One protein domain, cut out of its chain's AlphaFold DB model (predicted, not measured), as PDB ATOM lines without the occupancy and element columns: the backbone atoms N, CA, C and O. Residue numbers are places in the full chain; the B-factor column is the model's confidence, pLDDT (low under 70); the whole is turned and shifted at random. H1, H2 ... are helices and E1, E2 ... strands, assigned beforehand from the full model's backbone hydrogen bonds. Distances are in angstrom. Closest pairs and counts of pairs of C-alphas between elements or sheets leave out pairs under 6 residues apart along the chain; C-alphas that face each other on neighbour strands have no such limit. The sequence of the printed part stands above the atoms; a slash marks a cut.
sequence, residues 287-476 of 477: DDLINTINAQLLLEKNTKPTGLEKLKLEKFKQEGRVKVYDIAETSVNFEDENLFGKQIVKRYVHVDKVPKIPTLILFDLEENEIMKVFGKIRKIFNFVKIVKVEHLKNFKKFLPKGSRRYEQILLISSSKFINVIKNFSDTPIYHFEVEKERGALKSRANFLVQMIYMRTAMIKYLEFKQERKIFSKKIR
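This is residues 287 to 476 of the 477 residues of an uncharacterized protein of Leptotrichia sp. oral taxon 879 str. F0557 (UniProt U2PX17). A strongly twisted sheet of four parallel strands has helices H1 and H3 over one face, and the long helix H4 passes between this sheet and a separate hairpin of two strands, E1 and E2. Residues 463 to 476, mostly the last part of H4, stick out, as do residues 306 to 312, of which 308 to 312 belong to H2. The 190 printed residues have four named helices and six named strands, in the order H1 H2 E1 E2 E3 H3 E4 E5 E6 H4; the class is mixed, and the larger sheet's order is E4 E3 E5 E6. The whole is compact, with a radius of gyration of the C-alphas of 18.5 A and spans of 47 by 46 by 45 A.

Begin at H1, residues 287 to 302; it is over E4, residues 384 to 391, at a height of 8.3 A over the sheet, and C-alphas 294 and 388 are their closest, 6.2 A apart. H2, residues 308 to 319, is not on this sheet. Next, E1, residues 321 to 327, and E2, residues 344 to 350, form an antiparallel hairpin; look for N 324 and O 347, 2.8 A apart. E3, residues 357 to 364, H3, residues 367 to 380, and E4 form a strand-helix-strand unit, two parallel neighbour strands with a helix between, and its crossover is right-handed. N 359 and O 385 are 2.8 A apart. H3 is on the same face as H1, at a height of 9.3 A over the sheet. E4 bends by 74 degrees at residue 387. Parallel to E3 is E5, residues 408 to 413, with N 410 and O 360 2.9 A apart; parallel to E5 is E6, residues 429 to 433, with N 430 and O 409 2.8 A apart. H4, residues 440 to 474, is on the sheet too; its closest C-alphas to E6 are 450 and 432, 7.3 A apart, and to E1 452 and 326, 6.2 A apart. In H1, H2 and H4 every O i to N i+4 pair is within hydrogen-bond range; in H3, 8 of 10 are.

Find C-alpha 287 at (176.729, 174.427, 197.348), where H1 begins and runs 22.6 A. E3 starts at C-alpha 357, (169.819, 150.833, 201.463), and spans 21.2 A; H3 spans 20.4 A. H4 spans 52.0 A, ending at C-alpha 474, (158.390, 136.985, 220.172).

C-alphas 439 and 476 are the two farthest apart, 56.5 A. The printed part has no cut. The links E1 to E2, E4 to E5 and E5 to E6 are long; within the last two, residues 398 to 399 pair with 422 to 423, parallel. The mean pLDDT of the printed part is 75.0; 66 residues are under 70, among them 302 to 322 and 326 to 344.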
ATOM      1  N   ASP A 287     178.190 174.535 197.280       89.31
ATOM      2  CA  ASP A 287     176.729 174.427 197.348       89.31
ATOM      3  C   ASP A 287     176.105 174.262 195.957       89.31
ATOM      4  O   ASP A 287     175.236 173.409 195.772       89.31
ATOM      5  N   ASP A 288     176.625 174.975 194.955       88.69
ATOM      6  CA  ASP A 288     176.189 174.859 193.558       88.69
ATOM      7  C   ASP A 288     176.428 173.445 193.012       88.69
ATOM      8  O   ASP A 288     175.576 172.860 192.331       88.69
ATOM      9  N   LEU A 289     177.563 172.846 193.383       90.75
ATOM     10  CA  LEU A 289     177.887 171.475 193.017       90.75
ATOM     11  C   LEU A 289     176.917 170.471 193.653       90.75
ATOM     12  O   LEU A 289     176.402 169.578 192.978       90.75
ATOM     13  N   ILE A 290     176.650 170.616 194.952       93.62
ATOM     14  CA  ILE A 290     175.729 169.746 195.692       93.62
ATOM     15  C   ILE A 290     174.304 169.866 195.136       93.62
ATOM     16  O   ILE A 290     173.617 168.852 194.982       93.62
ATOM     17  N   ASN A 291     173.868 171.077 194.785       92.69
ATOM     18  CA  ASN A 291     172.574 171.317 194.149       92.69
ATOM     19  C   ASN A 291     172.485 170.630 192.784       92.69
ATOM     20  O   ASN A 291     171.508 169.932 192.517       92.69
ATOM     21  N   THR A 292     173.538 170.731 191.970       91.19
ATOM     22  CA  THR A 292     173.635 170.045 190.672       91.19
ATOM     23  C   THR A 292     173.527 168.526 190.832       91.19
ATOM     24  O   THR A 292     172.751 167.878 190.130       91.19
ATOM     25  N   ILE A 293     174.247 167.948 191.800       91.25
ATOM     26  CA  ILE A 293     174.183 166.511 192.098       91.25
ATOM     27  C   ILE A 293     172.764 166.099 192.513       91.25
ATOM     28  O   ILE A 293     172.234 165.104 192.017       91.25
ATOM     29  N   ASN A 294     172.123 166.852 193.408       92.88
ATOM     30  CA  ASN A 294     170.768 166.539 193.859       92.88
ATOM     31  C   ASN A 294     169.727 166.679 192.737       92.88
ATOM     32  O   ASN A 294     168.812 165.857 192.670       92.88
ATOM     33  N   ALA A 295     169.873 167.662 191.845       90.81
ATOM     34  CA  ALA A 295     169.013 167.813 190.674       90.81
ATOM     35  C   ALA A 295     169.132 166.603 189.733       90.81
ATOM     36  O   ALA A 295     168.115 166.039 189.332       90.81
ATOM     37  N   GLN A 296     170.356 166.130 189.464       87.19
ATOM     38  CA  GLN A 296     170.584 164.901 188.690       87.19
ATOM     39  C   GLN A 296     169.917 163.682 189.343       87.19
ATOM     40  O   GLN A 296     169.220 162.924 188.673       87.19
ATOM     41  N   LEU A 297     170.056 163.522 190.663       86.44
ATOM     42  CA  LEU A 297     169.409 162.432 191.402       86.44
ATOM     43  C   LEU A 297     167.874 162.505 191.363       86.44
ATOM     44  O   LEU A 297     167.214 161.469 191.454       86.44
ATOM     45  N   LEU A 298     167.294 163.704 191.271       84.94
ATOM     46  CA  LEU A 298     165.848 163.891 191.146       84.94
ATOM     47  C   LEU A 298     165.361 163.534 189.738       84.94
ATOM     48  O   LEU A 298     164.371 162.816 189.605       84.94
ATOM     49  N   LEU A 299     166.080 163.978 188.702       80.94
ATOM     50  CA  LEU A 299     165.790 163.619 187.313       80.94
ATOM     51  C   LEU A 299     165.834 162.099 187.128       80.94
ATOM     52  O   LEU A 299     164.877 161.518 186.625       80.94
ATOM     53  N   GLU A 300     166.864 161.426 187.638       75.44
ATOM     54  CA  GLU A 300     166.986 159.962 187.567       75.44
ATOM     55  C   GLU A 300     165.817 159.210 188.227       75.44
ATOM     56  O   GLU A 300     165.482 158.106 187.805       75.44
ATOM     57  N   LYS A 301     165.166 159.791 189.246       73.50
ATOM     58  CA  LYS A 301     163.972 159.198 189.879       73.50
ATOM     59  C   LYS A 301     162.698 159.399 189.057       73.50
ATOM     60  O   LYS A 301     161.814 158.549 189.117       73.50
ATOM     61  N   ASN A 302     162.597 160.516 188.340       68.25
ATOM     62  CA  ASN A 302     161.370 160.953 187.668       68.25
ATOM     63  C   ASN A 302     161.332 160.607 186.172       68.25
ATOM     64  O   ASN A 302     160.265 160.641 185.560       68.25
ATOM     65  N   THR A 303     162.472 160.271 185.568       61.31
ATOM     66  CA  THR A 303     162.546 159.965 184.136       61.31
ATOM     67  C   THR A 303     162.078 158.530 183.889       61.31
ATOM     68  O   THR A 303     162.678 157.574 184.381       61.31
ATOM     69  N   LYS A 304     161.002 158.353 183.107       56.53
ATOM     70  CA  LYS A 304     160.682 157.039 182.531       56.53
ATOM     71  C   LYS A 304     161.762 156.716 181.490       56.53
ATOM     72  O   LYS A 304     162.020 157.568 180.641       56.53
ATOM     73  N   PRO A 305     162.374 155.519 181.509       56.72
ATOM     74  CA  PRO A 305     163.416 155.176 180.547       56.72
ATOM     75  C   PRO A 305     162.853 155.276 179.123       56.72
ATOM     76  O   PRO A 305     161.749 154.791 178.849       56.72
ATOM     77  N   THR A 306     163.594 155.909 178.215       53.03
ATOM     78  CA  THR A 306     163.194 156.103 176.810       53.03
ATOM     79  C   THR A 306     164.151 155.380 175.860       53.03
ATOM     80  O   THR A 306     165.354 155.323 176.103       53.03
ATOM     81  N   GLY A 307     163.602 154.777 174.796       56.06
ATOM     82  CA  GLY A 307     164.315 154.145 173.670       56.06
ATOM     83  C   GLY A 307     165.566 153.333 174.033       56.06
ATOM     84  O   GLY A 307     165.486 152.167 174.419       56.06
ATOM     85  N   LEU A 308     166.735 153.966 173.919       52.47
ATOM     86  CA  LEU A 308     168.046 153.361 174.174       52.47
ATOM     87  C   LEU A 308     168.277 152.999 175.654       52.47
ATOM     88  O   LEU A 308     168.960 152.020 175.955       52.47
ATOM     89  N   GLU A 309     167.712 153.771 176.588       54.56
ATOM     90  CA  GLU A 309     167.743 153.454 178.018       54.56
ATOM     91  C   GLU A 309     166.825 152.287 178.351       54.56
ATOM     92  O   GLU A 309     167.202 151.473 179.182       54.56
ATOM     93  N   LYS A 310     165.675 152.142 177.672       54.59
ATOM     94  CA  LYS A 310     164.839 150.935 177.786       54.59
ATOM     95  C   LYS A 310     165.591 149.701 177.313       54.59
ATOM     96  O   LYS A 310     165.637 148.743 178.064       54.59
ATOM     97  N   LEU A 311     166.266 149.760 176.163       51.22
ATOM     98  CA  LEU A 311     167.092 148.661 175.645       51.22
ATOM     99  C   LEU A 311     168.284 148.326 176.555       51.22
ATOM    100  O   LEU A 311     168.590 147.154 176.767       51.22
ATOM    101  N   LYS A 312     168.954 149.333 177.138       55.53
ATOM    102  CA  LYS A 312     169.991 149.111 178.162       55.53
ATOM    103  C   LYS A 312     169.403 148.523 179.439       55.53
ATOM    104  O   LYS A 312     170.018 147.628 179.997       55.53
ATOM    105  N   LEU A 313     168.239 148.988 179.890       54.81
ATOM    106  CA  LEU A 313     167.543 148.470 181.069       54.81
ATOM    107  C   LEU A 313     167.005 147.053 180.826       54.81
ATOM    108  O   LEU A 313     167.004 146.254 181.748       54.81
ATOM    109  N   GLU A 314     166.585 146.725 179.606       50.59
ATOM    110  CA  GLU A 314     166.149 145.397 179.166       50.59
ATOM    111  C   GLU A 314     167.333 144.438 179.062       50.59
ATOM    112  O   GLU A 314     167.261 143.365 179.648       50.59
ATOM    113  N   LYS A 315     168.467 144.842 178.470       51.19
ATOM    114  CA  LYS A 315     169.727 144.076 178.556       51.19
ATOM    115  C   LYS A 315     170.212 143.915 180.000       51.19
ATOM    116  O   LYS A 315     170.643 142.837 180.385       51.19
ATOM    117  N   PHE A 316     170.089 144.950 180.834       53.38
ATOM    118  CA  PHE A 316     170.450 144.907 182.257       53.38
ATOM    119  C   PHE A 316     169.502 144.019 183.079       53.38
ATOM    120  O   PHE A 316     169.937 143.382 184.034       53.38
ATOM    121  N   LYS A 317     168.219 143.943 182.701       53.56
ATOM    122  CA  LYS A 317     167.226 143.009 183.253       53.56
ATOM    123  C   LYS A 317     167.439 141.574 182.752       53.56
ATOM    124  O   LYS A 317     167.187 140.653 183.516       53.56
ATOM    125  N   GLN A 318     167.914 141.387 181.517       53.50
ATOM    126  CA  GLN A 318     168.231 140.077 180.927       53.50
ATOM    127  C   GLN A 318     169.540 139.485 181.475       53.50
ATOM    128  O   GLN A 318     169.597 138.295 181.758       53.50
ATOM    129  N   GLU A 319     170.585 140.296 181.673       57.59
ATOM    130  CA  GLU A 319     171.844 139.846 182.291       57.59
ATOM    131  C   GLU A 319     171.769 139.827 183.823       57.59
ATOM    132  O   GLU A 319     172.486 139.059 184.466       57.59
ATOM    133  N   GLY A 320     170.927 140.683 184.417       61.28
ATOM    134  CA  GLY A 320     170.550 140.697 185.833       61.28
ATOM    135  C   GLY A 320     171.690 140.911 186.828       61.28
ATOM    136  O   GLY A 320     171.441 140.925 188.027       61.28
ATOM    137  N   ARG A 321     172.945 141.055 186.388       65.25
ATOM    138  CA  ARG A 321     174.138 140.978 187.240       65.25
ATOM    139  C   ARG A 321     174.834 142.326 187.385       65.25
ATOM    140  O   ARG A 321     175.261 142.947 186.419       65.25
ATOM    141  N   VAL A 322     175.049 142.742 188.628       69.69
ATOM    142  CA  VAL A 322     175.887 143.887 188.986       69.69
ATOM    143  C   VAL A 322     177.281 143.449 189.380       69.69
ATOM    144  O   VAL A 322     177.492 142.430 190.041       69.69
ATOM    145  N   LYS A 323     178.249 144.284 189.010       70.62
ATOM    146  CA  LYS A 323     179.628 144.127 189.444       70.62
ATOM    147  C   LYS A 323     179.754 144.453 190.928       70.62
ATOM    148  O   LYS A 323     179.362 145.531 191.380       70.62
ATOM    149  N   VAL A 324     180.359 143.525 191.649       69.88
ATOM    150  CA  VAL A 324     180.655 143.575 193.072       69.88
ATOM    151  C   VAL A 324     182.137 143.254 193.253       69.88
ATOM    152  O   VAL A 324     182.674 142.382 192.574       69.88
ATOM    153  N   TYR A 325     182.814 143.982 194.135       73.00
ATOM    154  CA  TYR A 325     184.204 143.702 194.489       73.00
ATOM    155  C   TYR A 325     184.243 142.941 195.810       73.00
ATOM    156  O   TYR A 325     183.416 143.199 196.686       73.00
ATOM    157  N   ASP A 326     185.182 142.009 195.919       67.81
ATOM    158  CA  ASP A 326     185.381 141.165 197.093       67.81
ATOM    159  C   ASP A 326     186.878 140.901 197.313       67.81
ATOM    160  O   ASP A 326     187.691 141.155 196.419       67.81
ATOM    161  N   ILE A 327     187.248 140.407 198.490       66.38
ATOM    162  CA  ILE A 327     188.624 140.011 198.818       66.38
ATOM    163  C   ILE A 327     188.695 138.480 198.774       66.38
ATOM    164  O   ILE A 327     187.904 137.815 199.436       66.38
ATOM    165  N   ALA A 328     189.622 137.909 197.998       59.16
ATOM    166  CA  ALA A 328     189.838 136.462 197.993       59.16
ATOM    167  C   ALA A 328     190.468 136.013 199.326       59.16
ATOM    168  O   ALA A 328     191.508 136.536 199.721       59.16
ATOM    169  N   GLU A 329     189.855 135.047 200.016       51.69
ATOM    170  CA  GLU A 329     190.332 134.539 201.317       51.69
ATOM    171  C   GLU A 329     191.683 133.800 201.236       51.69
ATOM    172  O   GLU A 329     192.342 133.626 202.255       51.69
ATOM    173  N   THR A 330     192.137 133.413 200.037       42.03
ATOM    174  CA  THR A 330     193.361 132.624 199.813       42.03
ATOM    175  C   THR A 330     194.663 133.432 199.758       42.03
ATOM    176  O   THR A 330     195.729 132.845 199.573       42.03
ATOM    177  N   SER A 331     194.644 134.758 199.931       40.38
ATOM    178  CA  SER A 331     195.887 135.536 200.020       40.38
ATOM    179  C   SER A 331     196.521 135.419 201.413       40.38
ATOM    180  O   SER A 331     196.209 136.195 202.313       40.38
ATOM    181  N   VAL A 332     197.353 134.386 201.545       35.00
ATOM    182  CA  VAL A 332     198.489 134.144 202.454       35.00
ATOM    183  C   VAL A 332     198.751 135.206 203.545       35.00
ATOM    184  O   VAL A 332     199.074 136.352 203.251       35.00
ATOM    185  N   ASN A 333     198.705 134.733 204.799       35.69
ATOM    186  CA  ASN A 333     199.167 135.309 206.073       35.69
ATOM    187  C   ASN A 333     198.553 136.638 206.561       35.69
ATOM    188  O   ASN A 333     198.759 137.726 206.035       35.69
ATOM    189  N   PHE A 334     197.832 136.523 207.679       38.16
ATOM    190  CA  PHE A 334     197.019 137.552 208.332       38.16
ATOM    191  C   PHE A 334     197.790 138.614 209.142       38.16
ATOM    192  O   PHE A 334     197.148 139.363 209.876       38.16
ATOM    193  N   GLU A 335     199.113 138.727 209.006       39.47
ATOM    194  CA  GLU A 335     199.931 139.618 209.853       39.47
ATOM    195  C   GLU A 335     200.721 140.700 209.099       39.47
ATOM    196  O   GLU A 335     201.387 141.508 209.737       39.47
ATOM    197  N   ASP A 336     200.622 140.786 207.769       38.59
ATOM    198  CA  ASP A 336     201.349 141.816 207.016       38.59
ATOM    199  C   ASP A 336     200.494 143.086 206.817       38.59
ATOM    200  O   ASP A 336     199.454 143.079 206.147       38.59
ATOM    201  N   GLU A 337     200.924 144.197 207.423       45.06
ATOM    202  CA  GLU A 337     200.302 145.529 207.315       45.06
ATOM    203  C   GLU A 337     200.470 146.151 205.914       45.06
ATOM    204  O   GLU A 337     199.802 147.132 205.572       45.06
ATOM    205  N   ASN A 338     201.304 145.560 205.053       44.16
ATOM    206  CA  ASN A 338     201.448 145.993 203.671       44.16
ATOM    207  C   ASN A 338     200.269 145.510 202.805       44.16
ATOM    208  O   ASN A 338     200.194 144.363 202.368       44.16
ATOM    209  N   LEU A 339     199.371 146.449 202.486       45.78
ATOM    210  CA  LEU A 339     198.163 146.372 201.635       45.78
ATOM    211  C   LEU A 339     198.296 145.685 200.248       45.78
ATOM    212  O   LEU A 339     197.311 145.604 199.516       45.78
ATOM    213  N   PHE A 340     199.470 145.181 199.867       42.00
ATOM    214  CA  PHE A 340     199.758 144.627 198.541       42.00
ATOM    215  C   PHE A 340     199.423 143.136 198.361       42.00
ATOM    216  O   PHE A 340     199.453 142.660 197.229       42.00
ATOM    217  N   GLY A 341     199.062 142.405 199.422       45.56
ATOM    218  CA  GLY A 341     198.816 140.955 199.341       45.56
ATOM    219  C   GLY A 341     197.387 140.522 198.982       45.56
ATOM    220  O   GLY A 341     197.193 139.422 198.474       45.56
ATOM    221  N   LYS A 342     196.363 141.354 199.218       56.09
ATOM    222  CA  LYS A 342     194.955 140.930 199.073       56.09
ATOM    223  C   LYS A 342     194.488 140.997 197.622       56.09
ATOM    224  O   LYS A 342     194.316 142.082 197.065       56.09
ATOM    225  N   GLN A 343     194.213 139.845 197.010       64.06
ATOM    226  CA  GLN A 343     193.683 139.798 195.647       64.06
ATOM    227  C   GLN A 343     192.217 140.267 195.636       64.06
ATOM    228  O   GLN A 343     191.306 139.544 196.045       64.06
ATOM    229  N   ILE A 344     191.981 141.498 195.165       68.62
ATOM    230  CA  ILE A 344     190.625 142.018 194.946       68.62
ATOM    231  C   ILE A 344     190.025 141.309 193.732       68.62
ATOM    232  O   ILE A 344     190.440 141.527 192.590       68.62
ATOM    233  N   VAL A 345     188.999 140.503 193.971       74.06
ATOM    234  CA  VAL A 345     188.267 139.768 192.941       74.06
ATOM    235  C   VAL A 345     187.005 140.516 192.532       74.06
ATOM    236  O   VAL A 345     186.312 141.145 193.333       74.06
ATOM    237  N   LYS A 346     186.704 140.461 191.234       74.12
ATOM    238  CA  LYS A 346     185.474 141.003 190.653       74.12
ATOM    239  C   LYS A 346     184.466 139.864 190.563       74.12
ATOM    240  O   LYS A 346     184.722 138.880 189.881       74.12
ATOM    241  N   ARG A 347     183.321 140.015 191.220       74.06
ATOM    242  CA  ARG A 347     182.192 139.083 191.161       74.06
ATOM    243  C   ARG A 347     181.004 139.765 190.489       74.06
ATOM    244  O   ARG A 347     180.832 140.979 190.590       74.06
ATOM    245  N   TYR A 348     180.188 138.984 189.799       72.94
ATOM    246  CA  TYR A 348     178.955 139.447 189.170       72.94
ATOM    247  C   TYR A 348     177.787 138.792 189.900       72.94
ATOM    248  O   TYR A 348     177.644 137.573 189.873       72.94
ATOM    249  N   VAL A 349     176.996 139.596 190.607       69.19
ATOM    250  CA  VAL A 349     175.917 139.128 191.491       69.19
ATOM    251  C   VAL A 349     174.590 139.646 190.967       69.19
ATOM    252  O   VAL A 349     174.529 140.780 190.504       69.19
ATOM    253  N   HIS A 350     173.531 138.839 191.044       69.88
ATOM    254  CA  HIS A 350     172.207 139.276 190.604       69.88
ATOM    255  C   HIS A 350     171.743 140.525 191.377       69.88
ATOM    256  O   HIS A 350     171.940 140.594 192.591       69.88
ATOM    257  N   VAL A 351     171.130 141.498 190.700       66.00
ATOM    258  CA  VAL A 351     170.713 142.794 191.269       66.00
ATOM    259  C   VAL A 351     169.785 142.601 192.466       66.00
ATOM    260  O   VAL A 351     169.988 143.245 193.492       66.00
ATOM    261  N   ASP A 352     168.844 141.662 192.374       67.88
ATOM    262  CA  ASP A 352     167.878 141.369 193.445       67.88
ATOM    263  C   ASP A 352     168.535 140.805 194.714       67.88
ATOM    264  O   ASP A 352     167.965 140.876 195.799       67.88
ATOM    265  N   LYS A 353     169.762 140.279 194.599       69.12
ATOM    266  CA  LYS A 353     170.557 139.794 195.737       69.12
ATOM    267  C   LYS A 353     171.388 140.900 196.395       69.12
ATOM    268  O   LYS A 353     172.096 140.631 197.363       69.12
ATOM    269  N   VAL A 354     171.355 142.132 195.879       69.94
ATOM    270  CA  VAL A 354     172.101 143.264 196.440       69.94
ATOM    271  C   VAL A 354     171.125 144.229 197.119       69.94
ATOM    272  O   VAL A 354     170.451 144.993 196.425       69.94
ATOM    273  N   PRO A 355     171.050 144.250 198.467       73.44
ATOM    274  CA  PRO A 355     170.142 145.147 199.171       73.44
ATOM    275  C   PRO A 355     170.486 146.606 198.850       73.44
ATOM    276  O   PRO A 355     171.654 146.997 198.856       73.44
ATOM    277  N   LYS A 356     169.460 147.407 198.548       82.50
ATOM    278  CA  LYS A 356     169.580 148.835 198.221       82.50
ATOM    279  C   LYS A 356     169.140 149.678 199.408       82.50
ATOM    280  O   LYS A 356     167.954 149.942 199.577       82.50
ATOM    281  N   ILE A 357     170.102 150.129 200.205       84.88
ATOM    282  CA  ILE A 357     169.819 150.833 201.463       84.88
ATOM    283  C   ILE A 357     169.646 152.338 201.201       84.88
ATOM    284  O   ILE A 357     170.571 152.962 200.655       84.88
ATOM    285  N   PRO A 358     168.507 152.959 201.571       90.06
ATOM    286  CA  PRO A 358     168.319 154.406 201.478       90.06
ATOM    287  C   PRO A 358     169.371 155.157 202.300       90.06
ATOM    288  O   PRO A 358     169.405 155.059 203.524       90.06
ATOM    289  N   THR A 359     170.235 155.914 201.627       91.88
ATOM    290  CA  THR A 359     171.421 156.529 202.235       91.88
ATOM    291  C   THR A 359     171.473 158.026 201.966       91.88
ATOM    292  O   THR A 359     171.316 158.464 200.821       91.88
ATOM    293  N   LEU A 360     171.735 158.804 203.017       93.94
ATOM    294  CA  LEU A 360     172.195 160.188 202.913       93.94
ATOM    295  C   LEU A 360     173.718 160.192 202.781       93.94
ATOM    296  O   LEU A 360     174.405 159.607 203.615       93.94
ATOM    297  N   ILE A 361     174.244 160.865 201.761       94.94
ATOM    298  CA  ILE A 361     175.687 161.092 201.646       94.94
ATOM    299  C   ILE A 361     176.021 162.472 202.207       94.94
ATOM    300  O   ILE A 361     175.465 163.472 201.751       94.94
ATOM    301  N   LEU A 362     176.941 162.516 203.169       95.56
ATOM    302  CA  LEU A 362     177.521 163.742 203.707       95.56
ATOM    303  C   LEU A 362     178.962 163.886 203.225       95.56
ATOM    304  O   LEU A 362     179.799 163.040 203.530       95.56
ATOM    305  N   PHE A 363     179.255 164.965 202.505       95.56
ATOM    306  CA  PHE A 363     180.617 165.305 202.098       95.56
ATOM    307  C   PHE A 363     181.258 166.304 203.059       95.56
ATOM    308  O   PHE A 363     180.668 167.332 203.378       95.56
ATOM    309  N   ASP A 364     182.489 166.020 203.464       94.25
ATOM    310  CA  ASP A 364     183.418 166.925 204.140       94.25
ATOM    311  C   ASP A 364     184.713 167.011 203.313       94.25
ATOM    312  O   ASP A 364     185.779 166.518 203.686       94.25
ATOM    313  N   LEU A 365     184.568 167.558 202.105       93.00
ATOM    314  CA  LEU A 365     185.589 167.588 201.059       93.00
ATOM    315  C   LEU A 365     185.564 168.922 200.314       93.00
ATOM    316  O   LEU A 365     184.554 169.625 200.287       93.00
ATOM    317  N   GLU A 366     186.673 169.229 199.649       89.00
ATOM    318  CA  GLU A 366     186.754 170.330 198.695       89.00
ATOM    319  C   GLU A 366     185.976 170.007 197.399       89.00
ATOM    320  O   GLU A 366     185.816 168.849 197.003       89.00
ATOM    321  N   GLU A 367     185.505 171.041 196.698       87.00
ATOM    322  CA  GLU A 367     184.672 170.932 195.484       87.00
ATOM    323  C   GLU A 367     185.303 170.045 194.386       87.00
ATOM    324  O   GLU A 367     184.644 169.171 193.814       87.00
ATOM    325  N   ASN A 368     186.612 170.182 194.167       85.25
ATOM    326  CA  ASN A 368     187.398 169.398 193.206       85.25
ATOM    327  C   ASN A 368     187.508 167.894 193.548       85.25
ATOM    328  O   ASN A 368     187.807 167.077 192.667       85.25
ATOM    329  N   GLU A 369     187.295 167.518 194.809       88.69
ATOM    330  CA  GLU A 369     187.335 166.139 195.299       88.69
ATOM    331  C   GLU A 369     185.949 165.498 195.271       88.69
ATOM    332  O   GLU A 369     185.832 164.326 194.895       88.69
ATOM    333  N   ILE A 370     184.897 166.270 195.575       91.44
ATOM    334  CA  ILE A 370     183.510 165.788 195.645       91.44
ATOM    335  C   ILE A 370     183.109 165.071 194.356       91.44
ATOM    336  O   ILE A 370     182.682 163.921 194.421       91.44
ATOM    337  N   MET A 371     183.300 165.673 193.176       85.44
ATOM    338  CA  MET A 371     182.883 165.030 191.916       85.44
ATOM    339  C   MET A 371     183.628 163.732 191.625       85.44
ATOM    340  O   MET A 371     183.036 162.750 191.168       85.44
ATOM    341  N   LYS A 372     184.934 163.707 191.910       87.25
ATOM    342  CA  LYS A 372     185.767 162.521 191.691       87.25
ATOM    343  C   LYS A 372     185.311 161.381 192.592       87.25
ATOM    344  O   LYS A 372     185.171 160.248 192.127       87.25
ATOM    345  N   VAL A 373     185.066 161.673 193.867       88.94
ATOM    346  CA  VAL A 373     184.635 160.676 194.851       88.94
ATOM    347  C   VAL A 373     183.195 160.243 194.588       88.94
ATOM    348  O   VAL A 373     182.931 159.045 194.521       88.94
ATOM    349  N   PHE A 374     182.283 161.177 194.322       89.25
ATOM    350  CA  PHE A 374     180.890 160.882 193.994       89.25
ATOM    351  C   PHE A 374     180.765 159.987 192.754       89.25
ATOM    352  O   PHE A 374     180.050 158.985 192.780       89.25
ATOM    353  N   GLY A 375     181.531 160.272 191.694       84.00
ATOM    354  CA  GLY A 375     181.577 159.429 190.500       84.00
ATOM    355  C   GLY A 375     182.083 158.009 190.783       84.00
ATOM    356  O   GLY A 375     181.544 157.044 190.237       84.00
ATOM    357  N   LYS A 376     183.083 157.849 191.663       84.31
ATOM    358  CA  LYS A 376     183.538 156.524 192.123       84.31
ATOM    359  C   LYS A 376     182.451 155.812 192.926       84.31
ATOM    360  O   LYS A 376     182.208 154.632 192.690       84.31
ATOM    361  N   ILE A 377     181.767 156.522 193.819       83.88
ATOM    362  CA  ILE A 377     180.693 155.961 194.641       83.88
ATOM    363  C   ILE A 377     179.559 155.458 193.762       83.88
ATOM    364  O   ILE A 377     179.219 154.283 193.841       83.88
ATOM    365  N   ARG A 378     179.047 156.280 192.842       80.06
ATOM    366  CA  ARG A 378     177.978 155.867 191.921       80.06
ATOM    367  C   ARG A 378     178.334 154.629 191.097       80.06
ATOM    368  O   ARG A 378     177.466 153.805 190.843       80.06
ATOM    369  N   LYS A 379     179.598 154.494 190.684       75.06
ATOM    370  CA  LYS A 379     180.065 153.358 189.871       75.06
ATOM    371  C   LYS A 379     180.276 152.069 190.671       75.06
ATOM    372  O   LYS A 379     180.222 150.990 190.085       75.06
ATOM    373  N   ILE A 380     180.612 152.172 191.958       71.06
ATOM    374  CA  ILE A 380     181.130 151.043 192.752       71.06
ATOM    375  C   ILE A 380     180.156 150.646 193.879       71.06
ATOM    376  O   ILE A 380     180.003 149.458 194.161       71.06
ATOM    377  N   PHE A 381     179.445 151.596 194.494       74.44
ATOM    378  CA  PHE A 381     178.502 151.375 195.601       74.44
ATOM    379  C   PHE A 381     177.130 150.934 195.084       74.44
ATOM    380  O   PHE A 381     176.098 151.560 195.324       74.44
ATOM    381  N   ASN A 382     177.101 149.790 194.406       72.25
ATOM    382  CA  ASN A 382     175.874 149.213 193.859       72.25
ATOM    383  C   ASN A 382     174.878 148.724 194.932       72.25
ATOM    384  O   ASN A 382     173.811 148.249 194.569       72.25
ATOM    385  N   PHE A 383     175.166 148.860 196.226       73.75
ATOM    386  CA  PHE A 383     174.275 148.523 197.351       73.75
ATOM    387  C   PHE A 383     173.657 149.758 198.029       73.75
ATOM    388  O   PHE A 383     172.839 149.648 198.939       73.75
ATOM    389  N   VAL A 384     174.017 150.962 197.578       85.00
ATOM    390  CA  VAL A 384     173.506 152.211 198.144       85.00
ATOM    391  C   VAL A 384     172.431 152.801 197.237       85.00
ATOM    392  O   VAL A 384     172.630 152.946 196.030       85.00
ATOM    393  N   LYS A 385     171.287 153.185 197.816       88.25
ATOM    394  CA  LYS A 385     170.298 154.055 197.167       88.25
ATOM    395  C   LYS A 385     170.499 155.473 197.684       88.25
ATOM    396  O   LYS A 385     170.070 155.796 198.789       88.25
ATOM    397  N   ILE A 386     171.153 156.317 196.891       90.44
ATOM    398  CA  ILE A 386     171.452 157.702 197.275       90.44
ATOM    399  C   ILE A 386     170.140 158.493 197.287       90.44
ATOM    400  O   ILE A 386     169.533 158.744 196.246       90.44
ATOM    401  N   VAL A 387     169.666 158.847 198.481       90.56
ATOM    402  CA  VAL A 387     168.412 159.594 198.648       90.56
ATOM    403  C   VAL A 387     168.649 161.076 198.405       90.56
ATOM    404  O   VAL A 387     167.857 161.701 197.697       90.56
ATOM    405  N   LYS A 388     169.728 161.596 198.997       92.12
ATOM    406  CA  LYS A 388     170.153 162.992 198.968       92.12
ATOM    407  C   LYS A 388     171.659 163.066 199.225       92.12
ATOM    408  O   LYS A 388     172.223 162.182 199.877       92.12
ATOM    409  N   VAL A 389     172.281 164.129 198.737       94.50
ATOM    410  CA  VAL A 389     173.657 164.514 199.046       94.50
ATOM    411  C   VAL A 389     173.648 165.874 199.743       94.50
ATOM    412  O   VAL A 389     172.938 166.783 199.318       94.50
ATOM    413  N   GLU A 390     174.428 166.036 200.807       94.69
ATOM    414  CA  GLU A 390     174.637 167.324 201.479       94.69
ATOM    415  C   GLU A 390     176.116 167.516 201.830       94.69
ATOM    416  O   GLU A 390     176.860 166.551 202.007       94.69
ATOM    417  N   HIS A 391     176.554 168.769 201.958       94.25
ATOM    418  CA  HIS A 391     177.848 169.066 202.566       94.25
ATOM    419  C   HIS A 391     177.705 169.138 204.095       94.25
ATOM    420  O   HIS A 391     176.748 169.726 204.605       94.25
ATOM    421  N   LEU A 392     178.682 168.616 204.844       92.44
ATOM    422  CA  LEU A 392     178.681 168.557 206.312       92.44
ATOM    423  C   LEU A 392     178.531 169.941 206.966       92.44
ATOM    424  O   LEU A 392     177.981 170.057 208.059       92.44
ATOM    425  N   LYS A 393     178.995 170.998 206.287       89.19
ATOM    426  CA  LYS A 393     178.823 172.399 206.722       89.19
ATOM    427  C   LYS A 393     177.343 172.818 206.812       89.19
ATOM    428  O   LYS A 393     176.993 173.568 207.714       89.19
ATOM    429  N   ASN A 394     176.499 172.314 205.906       90.00
ATOM    430  CA  ASN A 394     175.074 172.656 205.807       90.00
ATOM    431  C   ASN A 394     174.199 171.696 206.617       90.00
ATOM    432  O   ASN A 394     173.044 171.990 206.918       90.00
ATOM    433  N   PHE A 395     174.747 170.534 206.967       89.44
ATOM    434  CA  PHE A 395     174.050 169.549 207.763       89.44
ATOM    435  C   PHE A 395     173.855 170.073 209.189       89.44
ATOM    436  O   PHE A 395     174.813 170.427 209.881       89.44
ATOM    437  N   LYS A 396     172.607 170.079 209.671       82.88
ATOM    438  CA  LYS A 396     172.306 170.315 211.087       82.88
ATOM    439  C   LYS A 396     172.925 169.145 211.846       82.88
ATOM    440  O   LYS A 396     172.344 168.071 211.835       82.88
ATOM    441  N   LYS A 397     174.120 169.336 212.423       84.69
ATOM    442  CA  LYS A 397     175.019 168.343 213.064       84.69
ATOM    443  C   LYS A 397     174.425 167.628 214.301       84.69
ATOM    444  O   LYS A 397     175.072 167.454 215.333       84.69
ATOM    445  N   PHE A 398     173.164 167.245 214.207       86.50
ATOM    446  CA  PHE A 398     172.286 166.720 215.229       86.50
ATOM    447  C   PHE A 398     171.211 165.866 214.548       86.50
ATOM    448  O   PHE A 398     170.430 166.361 213.734       86.50
ATOM    449  N   LEU A 399     171.157 164.587 214.909       86.88
ATOM    450  CA  LEU A 399     170.176 163.624 214.424       86.88
ATOM    451  C   LEU A 399     169.170 163.318 215.539       86.88
ATOM    452  O   LEU A 399     169.533 162.643 216.509       86.88
ATOM    453  N   PRO A 400     167.921 163.808 215.433       84.06
ATOM    454  CA  PRO A 400     166.892 163.541 216.427       84.06
ATOM    455  C   PRO A 400     166.392 162.094 216.361       84.06
ATOM    456  O   PRO A 400     166.526 161.400 215.349       84.06
ATOM    457  N   LYS A 401     165.724 161.659 217.435       79.00
ATOM    458  CA  LYS A 401     164.975 160.396 217.466       79.00
ATOM    459  C   LYS A 401     163.917 160.393 216.347       79.00
ATOM    460  O   LYS A 401     163.154 161.345 216.225       79.00
ATOM    461  N   GLY A 402     163.850 159.319 215.557       66.50
ATOM    462  CA  GLY A 402     162.765 159.100 214.589       66.50
ATOM    463  C   GLY A 402     162.913 159.764 213.213       66.50
ATOM    464  O   GLY A 402     161.914 159.874 212.506       66.50
ATOM    465  N   SER A 403     164.114 160.188 212.796       61.50
ATOM    466  CA  SER A 403     164.351 160.609 211.403       61.50
ATOM    467  C   SER A 403     164.046 159.454 210.433       61.50
ATOM    468  O   SER A 403     164.692 158.415 210.498       61.50
ATOM    469  N   ARG A 404     163.050 159.613 209.545       64.00
ATOM    470  CA  ARG A 404     162.602 158.565 208.593       64.00
ATOM    471  C   ARG A 404     163.066 158.771 207.145       64.00
ATOM    472  O   ARG A 404     162.624 158.052 206.256       64.00
ATOM    473  N   ARG A 405     163.893 159.784 206.861       76.31
ATOM    474  CA  ARG A 405     164.219 160.167 205.467       76.31
ATOM    475  C   ARG A 405     165.266 159.267 204.803       76.31
ATOM    476  O   ARG A 405     165.340 159.226 203.579       76.31
ATOM    477  N   TYR A 406     166.076 158.583 205.593       88.00
ATOM    478  CA  TYR A 406     167.136 157.676 205.164       88.00
ATOM    479  C   TYR A 406     167.361 156.651 206.276       88.00
ATOM    480  O   TYR A 406     167.043 156.917 207.433       88.00
ATOM    481  N   GLU A 407     167.891 155.483 205.925       88.75
ATOM    482  CA  GLU A 407     168.145 154.391 206.873       88.75
ATOM    483  C   GLU A 407     169.590 154.367 207.369       88.75
ATOM    484  O   GLU A 407     169.874 153.744 208.388       88.75
ATOM    485  N   GLN A 408     170.490 155.063 206.670       91.38
ATOM    486  CA  GLN A 408     171.889 155.219 207.046       91.38
ATOM    487  C   GLN A 408     172.493 156.510 206.486       91.38
ATOM    488  O   GLN A 408     171.963 157.116 205.548       91.38
ATOM    489  N   ILE A 409     173.637 156.901 207.046       93.44
ATOM    490  CA  ILE A 409     174.442 158.032 206.584       93.44
ATOM    491  C   ILE A 409     175.821 157.528 206.173       93.44
ATOM    492  O   ILE A 409     176.473 156.820 206.933       93.44
ATOM    493  N   LEU A 410     176.282 157.934 204.993       93.81
ATOM    494  CA  LEU A 410     177.659 157.757 204.551       93.81
ATOM    495  C   LEU A 410     178.383 159.105 204.637       93.81
ATOM    496  O   LEU A 410     178.118 160.004 203.841       93.81
ATOM    497  N   LEU A 411     179.270 159.242 205.620       94.44
ATOM    498  CA  LEU A 411     180.100 160.416 205.860       94.44
ATOM    499  C   LEU A 411     181.456 160.242 205.176       94.44
ATOM    500  O   LEU A 411     182.267 159.422 205.590       94.44
ATOM    501  N   ILE A 412     181.703 161.037 204.145       94.12
ATOM    502  CA  ILE A 412     182.913 160.987 203.328       94.12
ATOM    503  C   ILE A 412     183.759 162.201 203.656       94.12
ATOM    504  O   ILE A 412     183.284 163.329 203.515       94.12
ATOM    505  N   SER A 413     185.014 161.993 204.033       92.31
ATOM    506  CA  SER A 413     185.869 163.095 204.462       92.31
ATOM    507  C   SER A 413     187.334 162.888 204.142       92.31
ATOM    508  O   SER A 413     187.806 161.766 204.038       92.31
ATOM    509  N   SER A 414     188.052 164.001 204.033       89.81
ATOM    510  CA  SER A 414     189.516 164.042 204.000       89.81
ATOM    511  C   SER A 414     190.150 164.090 205.399       89.81
ATOM    512  O   SER A 414     191.374 164.077 205.525       89.81
ATOM    513  N   SER A 415     189.332 164.201 206.450       87.81
ATOM    514  CA  SER A 415     189.738 164.088 207.845       87.81
ATOM    515  C   SER A 415     189.603 162.644 208.301       87.81
ATOM    516  O   SER A 415     188.537 162.032 208.165       87.81
ATOM    517  N   LYS A 416     190.677 162.150 208.916       84.25
ATOM    518  CA  LYS A 416     190.700 160.860 209.593       84.25
ATOM    519  C   LYS A 416     189.689 160.816 210.724       84.25
ATOM    520  O   LYS A 416     188.888 159.905 210.786       84.25
ATOM    521  N   PHE A 417     189.663 161.832 211.584       80.44
ATOM    522  CA  PHE A 417     188.733 161.897 212.710       80.44
ATOM    523  C   PHE A 417     187.634 162.916 212.433       80.44
ATOM    524  O   PHE A 417     187.931 164.068 212.104       80.44
ATOM    525  N   ILE A 418     186.375 162.501 212.588       79.38
ATOM    526  CA  ILE A 418     185.219 163.402 212.593       79.38
ATOM    527  C   ILE A 418     184.268 162.983 213.698       79.38
ATOM    528  O   ILE A 418     183.652 161.927 213.621       79.38
ATOM    529  N   ASN A 419     184.065 163.846 214.691       76.06
ATOM    530  CA  ASN A 419     183.057 163.610 215.731       76.06
ATOM    531  C   ASN A 419     182.189 164.851 215.972       76.06
ATOM    532  O   ASN A 419     181.992 165.335 217.090       76.06
ATOM    533  N   VAL A 420     181.674 165.403 214.871       77.44
ATOM    534  CA  VAL A 420     180.875 166.632 214.906       77.44
ATOM    535  C   VAL A 420     179.369 166.377 214.913       77.44
ATOM    536  O   VAL A 420     178.621 167.304 215.199       77.44
ATOM    537  N   ILE A 421     178.893 165.162 214.627       85.12
ATOM    538  CA  ILE A 421     177.458 164.850 214.555       85.12
ATOM    539  C   ILE A 421     176.992 164.243 215.880       85.12
ATOM    540  O   ILE A 421     177.476 163.194 216.286       85.12
ATOM    541  N   LYS A 422     176.007 164.868 216.534       85.38
ATOM    542  CA  LYS A 422     175.319 164.263 217.686       85.38
ATOM    543  C   LYS A 422     174.218 163.328 217.208       85.38
ATOM    544  O   LYS A 422     173.274 163.803 216.575       85.38
ATOM    545  N   ASN A 423     174.298 162.038 217.523       87.69
ATOM    546  CA  ASN A 423     173.342 161.062 217.006       87.69
ATOM    547  C   ASN A 423     172.454 160.436 218.084       87.69
ATOM    548  O   ASN A 423     172.797 159.423 218.687       87.69
ATOM    549  N   PHE A 424     171.258 160.998 218.267       85.50
ATOM    550  CA  PHE A 424     170.238 160.449 219.169       85.50
ATOM    551  C   PHE A 424     169.305 159.439 218.480       85.50
ATOM    552  O   PHE A 424     168.395 158.905 219.122       85.50
ATOM    553  N   SER A 425     169.501 159.189 217.185       86.06
ATOM    554  CA  SER A 425     168.701 158.261 216.386       86.06
ATOM    555  C   SER A 425     169.244 156.822 216.438       86.06
ATOM    556  O   SER A 425     170.271 156.548 217.059       86.06
ATOM    557  N   ASP A 426     168.539 155.897 215.785       85.81
ATOM    558  CA  ASP A 426     168.995 154.530 215.489       85.81
ATOM    559  C   ASP A 426     169.698 154.429 214.120       85.81
ATOM    560  O   ASP A 426     169.995 153.330 213.661       85.81
ATOM    561  N   THR A 427     169.920 155.556 213.438       89.50
ATOM    562  CA  THR A 427     170.537 155.592 212.109       89.50
ATOM    563  C   THR A 427     172.055 155.453 212.239       89.50
ATOM    564  O   THR A 427     172.670 156.312 212.876       89.50
ATOM    565  N   PRO A 428     172.682 154.420 211.650       91.94
ATOM    566  CA  PRO A 428     174.131 154.297 211.643       91.94
ATOM    567  C   PRO A 428     174.791 155.324 210.720       91.94
ATOM    568  O   PRO A 428     174.256 155.684 209.664       91.94
ATOM    569  N   ILE A 429     175.978 155.764 211.125       92.88
ATOM    570  CA  ILE A 429     176.863 156.635 210.356       92.88
ATOM    571  C   ILE A 429     178.096 155.815 209.998       92.88
ATOM    572  O   ILE A 429     178.779 155.311 210.881       92.88
ATOM    573  N   TYR A 430     178.390 155.702 208.709       91.81
ATOM    574  CA  TYR A 430     179.603 155.066 208.205       91.81
ATOM    575  C   TYR A 430     180.584 156.160 207.811       91.81
ATOM    576  O   TYR A 430     180.237 157.031 207.013       91.81
ATOM    577  N   HIS A 431     181.790 156.128 208.367       91.06
ATOM    578  CA  HIS A 431     182.867 157.027 207.967       91.06
ATOM    579  C   HIS A 431     183.672 156.404 206.825       91.06
ATOM    580  O   HIS A 431     183.975 155.215 206.842       91.06
ATOM    581  N   PHE A 432     183.975 157.213 205.816       90.81
ATOM    582  CA  PHE A 432     184.822 156.852 204.691       90.81
ATOM    583  C   PHE A 432     185.913 157.907 204.532       90.81
ATOM    584  O   PHE A 432     185.632 159.056 204.165       90.81
ATOM    585  N   GLU A 433     187.152 157.511 204.810       89.94
ATOM    586  CA  GLU A 433     188.314 158.390 204.733       89.94
ATOM    587  C   GLU A 433     188.879 158.418 203.310       89.94
ATOM    588  O   GLU A 433     189.304 157.412 202.738       89.94
ATOM    589  N   VAL A 434     188.915 159.612 202.728       87.56
ATOM    590  CA  VAL A 434     189.537 159.887 201.437       87.56
ATOM    591  C   VAL A 434     190.997 160.254 201.673       87.56
ATOM    592  O   VAL A 434     191.354 161.423 201.829       87.56
ATOM    593  N   GLU A 435     191.854 159.238 201.676       74.12
ATOM    594  CA  GLU A 435     193.295 159.421 201.827       74.12
ATOM    595  C   GLU A 435     193.932 160.057 200.579       74.12
ATOM    596  O   GLU A 435     193.676 159.667 199.432       74.12
ATOM    597  N   LYS A 436     194.847 161.008 200.805       66.00
ATOM    598  CA  LYS A 436     195.737 161.570 199.775       66.00
ATOM    599  C   LYS A 436     197.022 160.743 199.686       66.00
ATOM    600  O   LYS A 436     198.111 161.242 199.969       66.00
ATOM    601  N   GLU A 437     196.908 159.465 199.336       60.19
ATOM    602  CA  GLU A 437     198.088 158.615 199.164       60.19
ATOM    603  C   GLU A 437     198.943 159.033 197.960       60.19
ATOM    604  O   GLU A 437     198.440 159.458 196.913       60.19
ATOM    605  N   ARG A 438     200.266 158.860 198.081       50.41
ATOM    606  CA  ARG A 438     201.191 159.017 196.952       50.41
ATOM    607  C   ARG A 438     201.079 157.800 196.027       50.41
ATOM    608  O   ARG A 438     201.519 156.708 196.377       50.41
ATOM    609  N   GLY A 439     200.542 158.020 194.827       54.34
ATOM    610  CA  GLY A 439     200.454 157.025 193.754       54.34
ATOM    611  C   GLY A 439     199.016 156.603 193.438       54.34
ATOM    612  O   GLY A 439     198.259 156.193 194.314       54.34
ATOM    613  N   ALA A 440     198.639 156.673 192.157       61.03
ATOM    614  CA  ALA A 440     197.263 156.438 191.707       61.03
ATOM    615  C   ALA A 440     196.753 155.008 191.978       61.03
ATOM    616  O   ALA A 440     195.565 154.816 192.239       61.03
ATOM    617  N   LEU A 441     197.642 154.009 191.919       58.22
ATOM    618  CA  LEU A 441     197.299 152.603 192.154       58.22
ATOM    619  C   LEU A 441     197.012 152.316 193.633       58.22
ATOM    620  O   LEU A 441     195.986 151.704 193.921       58.22
ATOM    621  N   LYS A 442     197.854 152.818 194.550       65.94
ATOM    622  CA  LYS A 442     197.669 152.672 196.005       65.94
ATOM    623  C   LYS A 442     196.342 153.294 196.454       65.94
ATOM    624  O   LYS A 442     195.462 152.587 196.938       65.94
ATOM    625  N   SER A 443     196.103 154.544 196.044       68.19
ATOM    626  CA  SER A 443     194.846 155.252 196.322       68.19
ATOM    627  C   SER A 443     193.610 154.503 195.804       68.19
ATOM    628  O   SER A 443     192.548 154.513 196.431       68.19
ATOM    629  N   ARG A 444     193.712 153.828 194.650       72.56
ATOM    630  CA  ARG A 444     192.609 153.023 194.108       72.56
ATOM    631  C   ARG A 444     192.381 151.739 194.908       72.56
ATOM    632  O   ARG A 444     191.223 151.373 195.094       72.56
ATOM    633  N   ALA A 445     193.447 151.064 195.332       74.31
ATOM    634  CA  ALA A 445     193.364 149.849 196.134       74.31
ATOM    635  C   ALA A 445     192.749 150.141 197.511       74.31
ATOM    636  O   ALA A 445     191.739 149.526 197.847       74.31
ATOM    637  N   ASN A 446     193.250 151.149 198.234       77.69
ATOM    638  CA  ASN A 446     192.716 151.540 199.545       77.69
ATOM    639  C   ASN A 446     191.240 151.930 199.463       77.69
ATOM    640  O   ASN A 446     190.423 151.432 200.236       77.69
ATOM    641  N   PHE A 447     190.875 152.738 198.459       81.50
ATOM    642  CA  PHE A 447     189.482 153.117 198.220       81.50
ATOM    643  C   PHE A 447     188.579 151.889 198.054       81.50
ATOM    644  O   PHE A 447     187.472 151.878 198.583       81.50
ATOM    645  N   LEU A 448     189.025 150.863 197.316       80.19
ATOM    646  CA  LEU A 448     188.262 149.629 197.101       80.19
ATOM    647  C   LEU A 448     188.189 148.763 198.365       80.19
ATOM    648  O   LEU A 448     187.121 148.232 198.655       80.19
ATOM    649  N   VAL A 449     189.284 148.636 199.114       82.06
ATOM    650  CA  VAL A 449     189.338 147.841 200.350       82.06
ATOM    651  C   VAL A 449     188.403 148.415 201.413       82.06
ATOM    652  O   VAL A 449     187.549 147.683 201.915       82.06
ATOM    653  N   GLN A 450     188.488 149.724 201.693       84.56
ATOM    654  CA  GLN A 450     187.562 150.398 202.617       84.56
ATOM    655  C   GLN A 450     186.103 150.183 202.193       84.56
ATOM    656  O   GLN A 450     185.219 149.933 203.009       84.56
ATOM    657  N   MET A 451     185.855 150.214 200.884       83.31
ATOM    658  CA  MET A 451     184.541 149.971 200.312       83.31
ATOM    659  C   MET A 451     183.982 148.578 200.592       83.31
ATOM    660  O   MET A 451     182.816 148.434 200.960       83.31
ATOM    661  N   ILE A 452     184.807 147.551 200.393       81.25
ATOM    662  CA  ILE A 452     184.420 146.158 200.627       81.25
ATOM    663  C   ILE A 452     184.072 145.971 202.106       81.25
ATOM    664  O   ILE A 452     183.010 145.434 202.413       81.25
ATOM    665  N   TYR A 453     184.904 146.490 203.014       84.25
ATOM    666  CA  TYR A 453     184.641 146.417 204.452       84.25
ATOM    667  C   TYR A 453     183.353 147.126 204.856       84.25
ATOM    668  O   TYR A 453     182.529 146.538 205.559       84.25
ATOM    669  N   MET A 454     183.119 148.326 204.332       85.38
ATOM    670  CA  MET A 454     181.896 149.072 204.604       85.38
ATOM    671  C   MET A 454     180.646 148.350 204.093       85.38
ATOM    672  O   MET A 454     179.641 148.288 204.799       85.38
ATOM    673  N   ARG A 455     180.694 147.769 202.886       83.62
ATOM    674  CA  ARG A 455     179.581 146.980 202.340       83.62
ATOM    675  C   ARG A 455     179.233 145.816 203.263       83.62
ATOM    676  O   ARG A 455     178.057 145.598 203.544       83.62
ATOM    677  N   THR A 456     180.243 145.085 203.726       83.62
ATOM    678  CA  THR A 456     180.062 143.962 204.654       83.62
ATOM    679  C   THR A 456     179.447 144.430 205.971       83.62
ATOM    680  O   THR A 456     178.475 143.835 206.429       83.62
ATOM    681  N   ALA A 457     179.937 145.537 206.537       86.62
ATOM    682  CA  ALA A 457     179.378 146.120 207.756       86.62
ATOM    683  C   ALA A 457     177.912 146.544 207.587       86.62
ATOM    684  O   ALA A 457     177.089 146.281 208.461       86.62
ATOM    685  N   MET A 458     177.578 147.159 206.450       87.44
ATOM    686  CA  MET A 458     176.216 147.593 206.131       87.44
ATOM    687  C   MET A 458     175.230 146.435 206.053       87.44
ATOM    688  O   MET A 458     174.160 146.498 206.657       87.44
ATOM    689  N   ILE A 459     175.589 145.377 205.326       83.62
ATOM    690  CA  ILE A 459     174.742 144.187 205.189       83.62
ATOM    691  C   ILE A 459     174.545 143.529 206.557       83.62
ATOM    692  O   ILE A 459     173.411 143.295 206.969       83.62
ATOM    693  N   LYS A 460     175.629 143.345 207.312       86.69
ATOM    694  CA  LYS A 460     175.579 142.724 208.636       86.69
ATOM    695  C   LYS A 460     174.758 143.524 209.648       86.69
ATOM    696  O   LYS A 460     174.015 142.959 210.446       86.69
ATOM    697  N   TYR A 461     174.840 144.854 209.609       87.50
ATOM    698  CA  TYR A 461     173.997 145.694 210.457       87.50
ATOM    699  C   TYR A 461     172.508 145.518 210.141       87.50
ATOM    700  O   TYR A 461     171.687 145.490 211.061       87.50
ATOM    701  N   LEU A 462     172.146 145.376 208.860       83.31
ATOM    702  CA  LEU A 462     170.767 145.081 208.473       83.31
ATOM    703  C   LEU A 462     170.305 143.715 208.983       83.31
ATOM    704  O   LEU A 462     169.201 143.638 209.522       83.31
ATOM    705  N   GLU A 463     171.132 142.679 208.846       85.38
ATOM    706  CA  GLU A 463     170.849 141.326 209.349       85.38
ATOM    707  C   GLU A 463     170.573 141.363 210.859       85.38
ATOM    708  O   GLU A 463     169.475 141.014 211.301       85.38
ATOM    709  N   PHE A 464     171.483 141.950 211.643       84.94
ATOM    710  CA  PHE A 464     171.288 142.123 213.085       84.94
ATOM    711  C   PHE A 464     170.039 142.944 213.431       84.94
ATOM    712  O   PHE A 464     169.341 142.656 214.409       84.94
ATOM    713  N   LYS A 465     169.727 143.989 212.653       82.25
ATOM    714  CA  LYS A 465     168.521 144.804 212.864       82.25
ATOM    715  C   LYS A 465     167.249 143.989 212.608       82.25
ATOM    716  O   LYS A 465     166.260 144.184 213.320       82.25
ATOM    717  N   GLN A 466     167.246 143.100 211.614       81.12
ATOM    718  CA  GLN A 466     166.114 142.221 211.311       81.12
ATOM    719  C   GLN A 466     165.911 141.165 212.398       81.12
ATOM    720  O   GLN A 466     164.801 141.053 212.920       81.12
ATOM    721  N   GLU A 467     166.974 140.471 212.806       78.31
ATOM    722  CA  GLU A 467     166.938 139.483 213.891       78.31
ATOM    723  C   GLU A 467     166.325 140.080 215.163       78.31
ATOM    724  O   GLU A 467     165.361 139.553 215.717       78.31
ATOM    725  N   ARG A 468     166.788 141.263 215.582       70.88
ATOM    726  CA  ARG A 468     166.259 141.953 216.771       70.88
ATOM    727  C   ARG A 468     164.785 142.315 216.661       70.88
ATOM    728  O   ARG A 468     164.054 142.202 217.645       70.88
ATOM    729  N   LYS A 469     164.322 142.743 215.481       68.56
ATOM    730  CA  LYS A 469     162.890 143.003 215.257       68.56
ATOM    731  C   LYS A 469     162.073 141.721 215.433       68.56
ATOM    732  O   LYS A 469     161.001 141.781 216.033       68.56
ATOM    733  N   ILE A 470     162.584 140.580 214.971       51.69
ATOM    734  CA  ILE A 470     161.941 139.269 215.131       51.69
ATOM    735  C   ILE A 470     161.876 138.874 216.614       51.69
ATOM    736  O   ILE A 470     160.799 138.527 217.098       51.69
ATOM    737  N   PHE A 471     162.973 139.005 217.367       48.44
ATOM    738  CA  PHE A 471     162.989 138.687 218.803       48.44
ATOM    739  C   PHE A 471     162.082 139.609 219.627       48.44
ATOM    740  O   PHE A 471     161.321 139.126 220.462       48.44
ATOM    741  N   SER A 472     162.057 140.916 219.338       51.25
ATOM    742  CA  SER A 472     161.160 141.854 220.034       51.25
ATOM    743  C   SER A 472     159.668 141.531 219.842       51.25
ATOM    744  O   SER A 472     158.861 141.803 220.728       51.25
ATOM    745  N   LYS A 473     159.293 140.916 218.707       42.66
ATOM    746  CA  LYS A 473     157.927 140.429 218.457       42.66
ATOM    747  C   LYS A 473     157.607 139.125 219.193       42.66
ATOM    748  O   LYS A 473     156.448 138.927 219.532       42.66
ATOM    749  N   LYS A 474     158.593 138.255 219.446       42.06
ATOM    750  CA  LYS A 474     158.390 136.985 220.172       42.06
ATOM    751  C   LYS A 474     158.204 137.171 221.682       42.06
ATOM    752  O   LYS A 474     157.502 136.376 222.282       42.06
ATOM    753  N   ILE A 475     158.786 138.218 222.270       44.62
ATOM    754  CA  ILE A 475     158.695 138.514 223.715       44.62
ATOM    755  C   ILE A 475     157.362 139.204 224.086       44.62
ATOM    756  O   ILE A 475     157.002 139.283 225.250       44.62
ATOM    757  N   ARG A 476     156.601 139.701 223.099       38.66
ATOM    758  CA  ARG A 476     155.287 140.345 223.299       38.66
ATOM    759  C   ARG A 476     154.095 139.383 223.160       38.66
ATOM    760  O   ARG A 476     153.026 139.822 222.741       38.66
TER     761      ARG A 476